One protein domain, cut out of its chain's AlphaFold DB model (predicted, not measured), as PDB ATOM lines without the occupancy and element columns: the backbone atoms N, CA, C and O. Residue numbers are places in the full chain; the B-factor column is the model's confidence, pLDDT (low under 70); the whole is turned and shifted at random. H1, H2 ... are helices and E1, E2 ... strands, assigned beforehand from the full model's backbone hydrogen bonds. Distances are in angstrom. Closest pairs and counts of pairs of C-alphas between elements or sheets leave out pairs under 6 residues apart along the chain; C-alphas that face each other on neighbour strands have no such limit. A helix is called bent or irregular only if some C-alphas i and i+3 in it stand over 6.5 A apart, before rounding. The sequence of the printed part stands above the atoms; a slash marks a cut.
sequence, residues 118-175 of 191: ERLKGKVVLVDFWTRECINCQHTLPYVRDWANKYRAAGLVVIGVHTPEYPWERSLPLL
ATOM      1  N   GLU A 118      -7.171 -39.461   2.551       84.12
ATOM      2  CA  GLU A 118      -6.871 -40.417   1.483       84.12
ATOM      3  C   GLU A 118      -5.477 -40.184   0.901       84.12
ATOM      4  O   GLU A 118      -4.746 -41.147   0.684       84.12
ATOM      5  N   ARG A 119      -5.071 -38.918   0.724       84.38
ATOM      6  CA  ARG A 119      -3.738 -38.549   0.213       84.38
ATOM      7  C   ARG A 119      -2.607 -38.822   1.208       84.38
ATOM      8  O   ARG A 119      -1.438 -38.826   0.819       84.38
ATOM      9  N   LEU A 120      -2.941 -39.035   2.479       87.19
ATOM     10  CA  LEU A 120      -1.983 -39.255   3.564       87.19
ATOM     11  C   LEU A 120      -1.936 -40.703   4.053       87.19
ATOM     12  O   LEU A 120      -1.116 -41.036   4.909       87.19
ATOM     13  N   LYS A 121      -2.774 -41.588   3.500       86.62
ATOM     14  CA  LYS A 121      -2.709 -43.020   3.802       86.62
ATOM     15  C   LYS A 121      -1.321 -43.570   3.466       86.62
ATOM     16  O   LYS A 121      -0.778 -43.309   2.397       86.62
ATOM     17  N   GLY A 122      -0.757 -44.336   4.398       88.19
ATOM     18  CA  GLY A 122       0.572 -44.940   4.259       88.19
ATOM     19  C   GLY A 122       1.743 -43.991   4.529       88.19
ATOM     20  O   GLY A 122       2.885 -44.432   4.462       88.19
ATOM     21  N   LYS A 123       1.484 -42.720   4.859       90.06
ATOM     22  CA  LYS A 123       2.515 -41.741   5.221       90.06
ATOM     23  C   LYS A 123       2.587 -41.565   6.731       90.06
ATOM     24  O   LYS A 123       1.582 -41.700   7.432       90.06
ATOM     25  N   VAL A 124       3.770 -41.218   7.228       92.69
ATOM     26  CA  VAL A 124       3.911 -40.714   8.597       92.69
ATOM     27  C   VAL A 124       3.593 -39.229   8.551       92.69
ATOM     28  O   VAL A 124       4.212 -38.494   7.788       92.69
ATOM     29  N   VAL A 125       2.606 -38.793   9.329       92.00
ATOM     30  CA  VAL A 125       2.176 -37.393   9.347       92.00
ATOM     31  C   VAL A 125       2.550 -36.777  10.687       92.00
ATOM     32  O   VAL A 125       2.032 -37.193  11.722       92.00
ATOM     33  N   LEU A 126       3.441 -35.789  10.656       92.00
ATOM     34  CA  LEU A 126       3.707 -34.903  11.781       92.00
ATOM     35  C   LEU A 126       2.779 -33.696  11.664       92.00
ATOM     36  O   LEU A 126       2.756 -33.022  10.637       92.00
ATOM     37  N   VAL A 127       2.020 -33.434  12.719       91.19
ATOM     38  CA  VAL A 127       1.183 -32.244  12.844       91.19
ATOM     39  C   VAL A 127       1.846 -31.326  13.859       91.19
ATOM     40  O   VAL A 127       2.027 -31.732  15.005       91.19
ATOM     41  N   ASP A 128       2.195 -30.118  13.435       92.06
ATOM     42  CA  ASP A 128       2.866 -29.112  14.259       92.06
ATOM     43  C   ASP A 128       1.945 -27.903  14.437       92.06
ATOM     44  O   ASP A 128       1.591 -27.248  13.458       92.06
ATOM     45  N   PHE A 129       1.501 -27.639  15.664       92.62
ATOM     46  CA  PHE A 129       0.673 -26.472  15.974       92.62
ATOM     47  C   PHE A 129       1.584 -25.313  16.338       92.62
ATOM     48  O   PHE A 129       2.379 -25.423  17.269       92.62
ATOM     49  N   TRP A 130       1.449 -24.204  15.626       93.12
ATOM     50  CA  TRP A 130       2.338 -23.069  15.806       93.12
ATOM     51  C   TRP A 130       1.601 -21.752  15.601       93.12
ATOM     52  O   TRP A 130       0.509 -21.698  15.031       93.12
ATOM     53  N   THR A 131       2.226 -20.683  16.077       91.94
ATOM     54  CA  THR A 131       1.879 -19.317  15.704       91.94
ATOM     55  C   THR A 131       3.151 -18.500  15.495       91.94
ATOM     56  O   THR A 131       4.240 -18.922  15.889       91.94
ATOM     57  N   ARG A 132       3.032 -17.346  14.840       86.25
ATOM     58  CA  ARG A 132       4.166 -16.588  14.300       86.25
ATOM     59  C   ARG A 132       4.999 -15.921  15.398       86.25
ATOM     60  O   ARG A 132       6.219 -16.054  15.393       86.25
ATOM     61  N   GLU A 133       4.361 -15.254  16.354       86.50
ATOM     62  CA  GLU A 133       5.054 -14.530  17.436       86.50
ATOM     63  C   GLU A 133       5.464 -15.423  18.620       86.50
ATOM     64  O   GLU A 133       6.060 -14.971  19.595       86.50
ATOM     65  N   CYS A 134       5.186 -16.724  18.547       90.19
ATOM     66  CA  CYS A 134       5.530 -17.670  19.600       90.19
ATOM     67  C   CYS A 134       7.033 -17.989  19.578       90.19
ATOM     68  O   CYS A 134       7.506 -18.740  18.724       90.19
ATOM     69  N   ILE A 135       7.785 -17.482  20.561       91.50
ATOM     70  CA  ILE A 135       9.236 -17.723  20.673       91.50
ATOM     71  C   ILE A 135       9.583 -19.216  20.782       91.50
ATOM     72  O   ILE A 135      10.532 -19.693  20.163       91.50
ATOM     73  N   ASN A 136       8.769 -19.994  21.501       93.12
ATOM     74  CA  ASN A 136       8.936 -21.444  21.588       93.12
ATOM     75  C   ASN A 136       8.806 -22.109  20.214       93.12
ATOM     76  O   ASN A 136       9.580 -23.004  19.891       93.12
ATOM     77  N   CYS A 137       7.860 -21.640  19.404       92.75
ATOM     78  CA  CYS A 137       7.602 -22.143  18.065       92.75
ATOM     79  C   CYS A 137       8.747 -21.753  17.122       92.75
ATOM     80  O   CYS A 137       9.235 -22.579  16.357       92.75
ATOM     81  N   GLN A 138       9.255 -20.523  17.224       90.19
ATOM     82  CA  GLN A 138      10.428 -20.080  16.463       90.19
ATOM     83  C   GLN A 138      11.661 -20.947  16.747       90.19
ATOM     84  O   GLN A 138      12.390 -21.293  15.821       90.19
ATOM     85  N   HIS A 139      11.866 -21.367  17.997       92.25
ATOM     86  CA  HIS A 139      12.964 -22.266  18.355       92.25
ATOM     87  C   HIS A 139      12.777 -23.703  17.843       92.25
ATOM     88  O   HIS A 139      13.770 -24.379  17.576       92.25
ATOM     89  N   THR A 140      11.544 -24.199  17.698       93.12
ATOM     90  CA  THR A 140      11.281 -25.571  17.221       93.12
ATOM     91  C   THR A 140      11.210 -25.677  15.698       93.12
ATOM     92  O   THR A 140      11.589 -26.712  15.141       93.12
ATOM     93  N   LEU A 141      10.778 -24.617  15.009       92.00
ATOM     94  CA  LEU A 141      10.569 -24.594  13.558       92.00
ATOM     95  C   LEU A 141      11.789 -25.047  12.728       92.00
ATOM     96  O   LEU A 141      11.576 -25.817  11.787       92.00
ATOM     97  N   PRO A 142      13.046 -24.659  13.032       92.88
ATOM     98  CA  PRO A 142      14.216 -25.138  12.291       92.88
ATOM     99  C   PRO A 142      14.346 -26.665  12.307       92.88
ATOM    100  O   PRO A 142      14.509 -27.282  11.257       92.88
ATOM    101  N   TYR A 143      14.152 -27.298  13.466       94.94
ATOM    102  CA  TYR A 143      14.227 -28.755  13.598       94.94
ATOM    103  C   TYR A 143      13.117 -29.462  12.819       94.94
ATOM    104  O   TYR A 143      13.353 -30.475  12.159       94.94
ATOM    105  N   VAL A 144      11.900 -28.911  12.860       94.69
ATOM    106  CA  VAL A 144      10.759 -29.446  12.107       94.69
ATOM    107  C   VAL A 144      11.007 -29.342  10.597       94.69
ATOM    108  O   VAL A 144      10.726 -30.296   9.866       94.69
ATOM    109  N   ARG A 145      11.585 -28.229  10.122       91.62
ATOM    110  CA  ARG A 145      11.996 -28.050   8.717       91.62
ATOM    111  C   ARG A 145      13.069 -29.060   8.312       91.62
ATOM    112  O   ARG A 145      12.938 -29.699   7.267       91.62
ATOM    113  N   ASP A 146      14.075 -29.266   9.152       94.94
ATOM    114  CA  ASP A 146      15.139 -30.237   8.894       94.94
ATOM    115  C   ASP A 146      14.598 -31.664   8.805       94.94
ATOM    116  O   ASP A 146      14.965 -32.418   7.903       94.94
ATOM    117  N   TRP A 147      13.668 -32.043   9.687       95.69
ATOM    118  CA  TRP A 147      12.998 -33.341   9.605       95.69
ATOM    119  C   TRP A 147      12.154 -33.474   8.344       95.69
ATOM    120  O   TRP A 147      12.221 -34.517   7.686       95.69
ATOM    121  N   ALA A 148      11.397 -32.433   7.984       93.56
ATOM    122  CA  ALA A 148      10.601 -32.414   6.764       93.56
ATOM    123  C   ALA A 148      11.478 -32.670   5.534       93.56
ATOM    124  O   ALA A 148      11.108 -33.480   4.690       93.56
ATOM    125  N   ASN A 149      12.656 -32.046   5.465       93.38
ATOM    126  CA  ASN A 149      13.610 -32.233   4.374       93.38
ATOM    127  C   ASN A 149      14.255 -33.624   4.410       93.38
ATOM    128  O   ASN A 149      14.228 -34.348   3.413       93.38
ATOM    129  N   LYS A 150      14.784 -34.031   5.568       96.25
ATOM    130  CA  LYS A 150      15.531 -35.284   5.741       96.25
ATOM    131  C   LYS A 150      14.683 -36.526   5.479       96.25
ATOM    132  O   LYS A 150      15.161 -37.480   4.872       96.25
ATOM    133  N   TYR A 151      13.431 -36.533   5.932       96.06
ATOM    134  CA  TYR A 151      12.570 -37.718   5.878       96.06
ATOM    135  C   TYR A 151      11.490 -37.646   4.795       96.06
ATOM    136  O   TYR A 151      10.652 -38.548   4.710       96.06
ATOM    137  N   ARG A 152      11.525 -36.633   3.918       91.69
ATOM    138  CA  ARG A 152      10.577 -36.496   2.801       91.69
ATOM    139  C   ARG A 152      10.520 -37.752   1.934       91.69
ATOM    140  O   ARG A 152       9.438 -38.258   1.644       91.69
ATOM    141  N   ALA A 153      11.687 -38.270   1.547       93.00
ATOM    142  CA  ALA A 153      11.806 -39.468   0.715       93.00
ATOM    143  C   ALA A 153      11.373 -40.748   1.452       93.00
ATOM    144  O   ALA A 153      10.890 -41.685   0.825       93.00
ATOM    145  N   ALA A 154      11.478 -40.762   2.784       94.12
ATOM    146  CA  ALA A 154      11.019 -41.860   3.635       94.12
ATOM    147  C   ALA A 154       9.502 -41.821   3.914       94.12
ATOM    148  O   ALA A 154       8.985 -42.666   4.640       94.12
ATOM    149  N   GLY A 155       8.775 -40.850   3.347       92.50
ATOM    150  CA  GLY A 155       7.323 -40.749   3.473       92.50
ATOM    151  C   GLY A 155       6.831 -39.930   4.668       92.50
ATOM    152  O   GLY A 155       5.646 -40.033   5.001       92.50
ATOM    153  N   LEU A 156       7.688 -39.113   5.298       94.44
ATOM    154  CA  LEU A 156       7.246 -38.114   6.277       94.44
ATOM    155  C   LEU A 156       6.538 -36.952   5.566       94.44
ATOM    156  O   LEU A 156       7.051 -36.385   4.601       94.44
ATOM    157  N   VAL A 157       5.375 -36.567   6.085       93.12
ATOM    158  CA  VAL A 157       4.651 -35.346   5.718       93.12
ATOM    159  C   VAL A 157       4.489 -34.494   6.964       93.12
ATOM    160  O   VAL A 157       3.977 -34.970   7.973       93.12
ATOM    161  N   VAL A 158       4.900 -33.233   6.883       93.19
ATOM    162  CA  VAL A 158       4.714 -32.259   7.961       93.19
ATOM    163  C   VAL A 158       3.562 -31.328   7.601       93.19
ATOM    164  O   VAL A 158       3.529 -30.776   6.503       93.19
ATOM    165  N   ILE A 159       2.617 -31.166   8.524       91.69
ATOM    166  CA  ILE A 159       1.484 -30.248   8.418       91.69
ATOM    167  C   ILE A 159       1.609 -29.232   9.549       91.69
ATOM    168  O   ILE A 159       1.352 -29.558  10.706       91.69
ATOM    169  N   GLY A 160       1.994 -28.007   9.198       92.12
ATOM    170  CA  GLY A 160       1.976 -26.876  10.121       92.12
ATOM    171  C   GLY A 160       0.562 -26.315  10.236       92.12
ATOM    172  O   GLY A 160       0.027 -25.781   9.265       92.12
ATOM    173  N   VAL A 161      -0.045 -26.432  11.410       91.69
ATOM    174  CA  VAL A 161      -1.351 -25.862  11.731       91.69
ATOM    175  C   VAL A 161      -1.120 -24.515  12.396       91.69
ATOM    176  O   VAL A 161      -0.798 -24.446  13.581       91.69
ATOM    177  N   HIS A 162      -1.275 -23.446  11.618       91.38
ATOM    178  CA  HIS A 162      -1.181 -22.090  12.143       91.38
ATOM    179  C   HIS A 162      -2.443 -21.744  12.938       91.38
ATOM    180  O   HIS A 162      -3.534 -21.633  12.370       91.38
ATOM    181  N   THR A 163      -2.300 -21.591  14.251       90.44
ATOM    182  CA  THR A 163      -3.379 -21.219  15.171       90.44
ATOM    183  C   THR A 163      -3.073 -19.850  15.771       90.44
ATOM    184  O   THR A 163      -2.345 -19.788  16.760       90.44
ATOM    185  N   PRO A 164      -3.593 -18.760  15.179       89.94
ATOM    186  CA  PRO A 164      -3.200 -17.405  15.539       89.94
ATOM    187  C   PRO A 164      -3.594 -17.081  16.981       89.94
ATOM    188  O   PRO A 164      -4.757 -17.238  17.360       89.94
ATOM    189  N   GLU A 165      -2.628 -16.587  17.748       89.62
ATOM    190  CA  GLU A 165      -2.831 -16.048  19.093       89.62
ATOM    191  C   GLU A 165      -3.419 -14.639  18.995       89.62
ATOM    192  O   GLU A 165      -4.344 -14.282  19.727       89.62
ATOM    193  N   TYR A 166      -2.953 -13.872  18.004       89.06
ATOM    194  CA  TYR A 166      -3.353 -12.486  17.798       89.06
ATOM    195  C   TYR A 166      -4.103 -12.257  16.473       89.06
ATOM    196  O   TYR A 166      -3.882 -12.965  15.486       89.06
ATOM    197  N   PRO A 167      -4.973 -11.229  16.384       88.44
ATOM    198  CA  PRO A 167      -5.740 -10.946  15.167       88.44
ATOM    199  C   PRO A 167      -4.887 -10.702  13.915       88.44
ATOM    200  O   PRO A 167      -5.263 -11.145  12.832       88.44
ATOM    201  N   TRP A 168      -3.736 -10.036  14.050       85.75
ATOM    202  CA  TRP A 168      -2.841  -9.714  12.927       85.75
ATOM    203  C   TRP A 168      -2.113 -10.938  12.358       85.75
ATOM    204  O   TRP A 168      -1.711 -10.936  11.198       85.75
ATOM    205  N   GLU A 169      -2.008 -12.024  13.122       85.50
ATOM    206  CA  GLU A 169      -1.415 -13.281  12.654       85.50
ATOM    207  C   GLU A 169      -2.328 -14.051  11.691       85.50
ATOM    208  O   GLU A 169      -1.907 -15.050  11.117       85.50
ATOM    209  N   ARG A 170      -3.573 -13.604  11.482       87.31
ATOM    210  CA  ARG A 170      -4.512 -14.201  10.514       87.31
ATOM    211  C   ARG A 170      -4.217 -13.810   9.064       87.31
ATOM    212  O   ARG A 170      -4.809 -14.378   8.151       87.31
ATOM    213  N   SER A 171      -3.351 -12.819   8.853       84.31
ATOM    214  CA  SER A 171      -3.016 -12.298   7.528       84.31
ATOM    215  C   SER A 171      -2.301 -13.359   6.684       84.31
ATOM    216  O   SER A 171      -1.147 -13.692   6.942       84.31
ATOM    217  N   LEU A 172      -2.972 -13.875   5.648       81.31
ATOM    218  CA  LEU A 172      -2.393 -14.863   4.728       81.31
ATOM    219  C   LEU A 172      -1.126 -14.366   4.006       81.31
ATOM    220  O   LEU A 172      -0.195 -15.163   3.893       81.31
ATOM    221  N   PRO A 173      -1.024 -13.093   3.562       80.12
ATOM    222  CA  PRO A 173       0.218 -12.572   2.990       80.12
ATOM    223  C   PRO A 173       1.433 -12.699   3.918       80.12
ATOM    224  O   PRO A 173       2.524 -12.989   3.442       80.12
ATOM    225  N   LEU A 174       1.249 -12.558   5.239       75.38
ATOM    226  CA  LEU A 174       2.336 -12.715   6.218       75.38
ATOM    227  C   LEU A 174       2.761 -14.180   6.420       75.38
ATOM    228  O   LEU A 174       3.838 -14.437   6.954       75.38
ATOM    229  N   LEU A 175       1.916 -15.138   6.028       76.31
ATOM    230  CA  LEU A 175       2.145 -16.580   6.183       76.31
ATOM    231  C   LEU A 175       2.617 -17.253   4.886       76.31
ATOM    232  O   LEU A 175       3.050 -18.408   4.908       76.31
TER     233      LEU A 175
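Overview. This is residues 118 to 175 of the 191 residues of a protein of Klebsiella pneumoniae (UniProt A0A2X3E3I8). Two parallel strands, E1 and E2, make a small two-strand wall, and one long, kinked helix, H1, runs back over one face of it from the far ends of the strands to their beginnings, while the other face is bare. Beyond the last residues of the strands, two very short helices, H2 and H3, extend the model loosely at that end. The printed part has 58 residues, with three named helices and two named strands in the order E1, H1, E2, H2, H3; the class is mixed, helices and strands. The whole is loose, with a radius of gyration of the C-alphas of 13.0 A, and the C-alphas span 36 by 26 by 17 A along their three main axes.

Arrangement. Look first at strand E1, residues 124 to 130, and strand E2, residues 156 to 162, which are parallel neighbours with 21 degrees between their directions. C-alphas 127 and 159 face each other at 4.9 A. Check N 128 and O 159, 2.9 A apart, and N 161 and O 128, 2.7 A apart; both pairs are within hydrogen-bond range. Between the strands along the chain comes helix H1, residues 135 to 151. E1, H1 and E2 form a strand-helix-strand unit, two parallel neighbour strands with a helix between them, and its crossover is right-handed. The closest C-alphas of H1 and E2 are those of Ala 148 and Val 158, 6.0 A apart. Those of H1 and E1 are Cys 137 and Trp 130, 5.8 A apart. H1 has a kink of 27 degrees near residue 143, and it is irregular, but only just: C-alphas 139 and 142 are 6.8 A apart. After E2 come helix H2, residues 167 to 170, and helix H3, residues 172 to 175, which meet only through their link. Both are apart from H1 and from E1, and H3 is also apart from E2. In H1, 11 of 13 O i to N i+4 pairs are within hydrogen-bond range; H2 and H3 are too short for such a pair.

Along the chain. Find C-alpha 124 at (3.911, -40.714, 8.597); from there E1 runs 19.1 A to C-alpha 130. H1 begins at C-alpha 135, at (9.236, -17.723, 20.673), and runs 25.1 A to C-alpha 151. E2 runs 19.0 A from C-alpha 156 to C-alpha 162. H2 and H3 have four residues each and measure 5.8 A and 5.1 A; H3 ends at C-alpha 175, at (2.145, -16.580, 6.183).

Size, cuts and confidence. The two C-alphas farthest apart are those of Ala 154 and Pro 167, at 37.0 A. The printed part has no cut, and the links E1 to H1, H1 to E2, E2 to H2 and H2 to H3 are tight. The mean pLDDT of the printed part is 90.2, and no printed residue is under 70; for H3 the mean is 78.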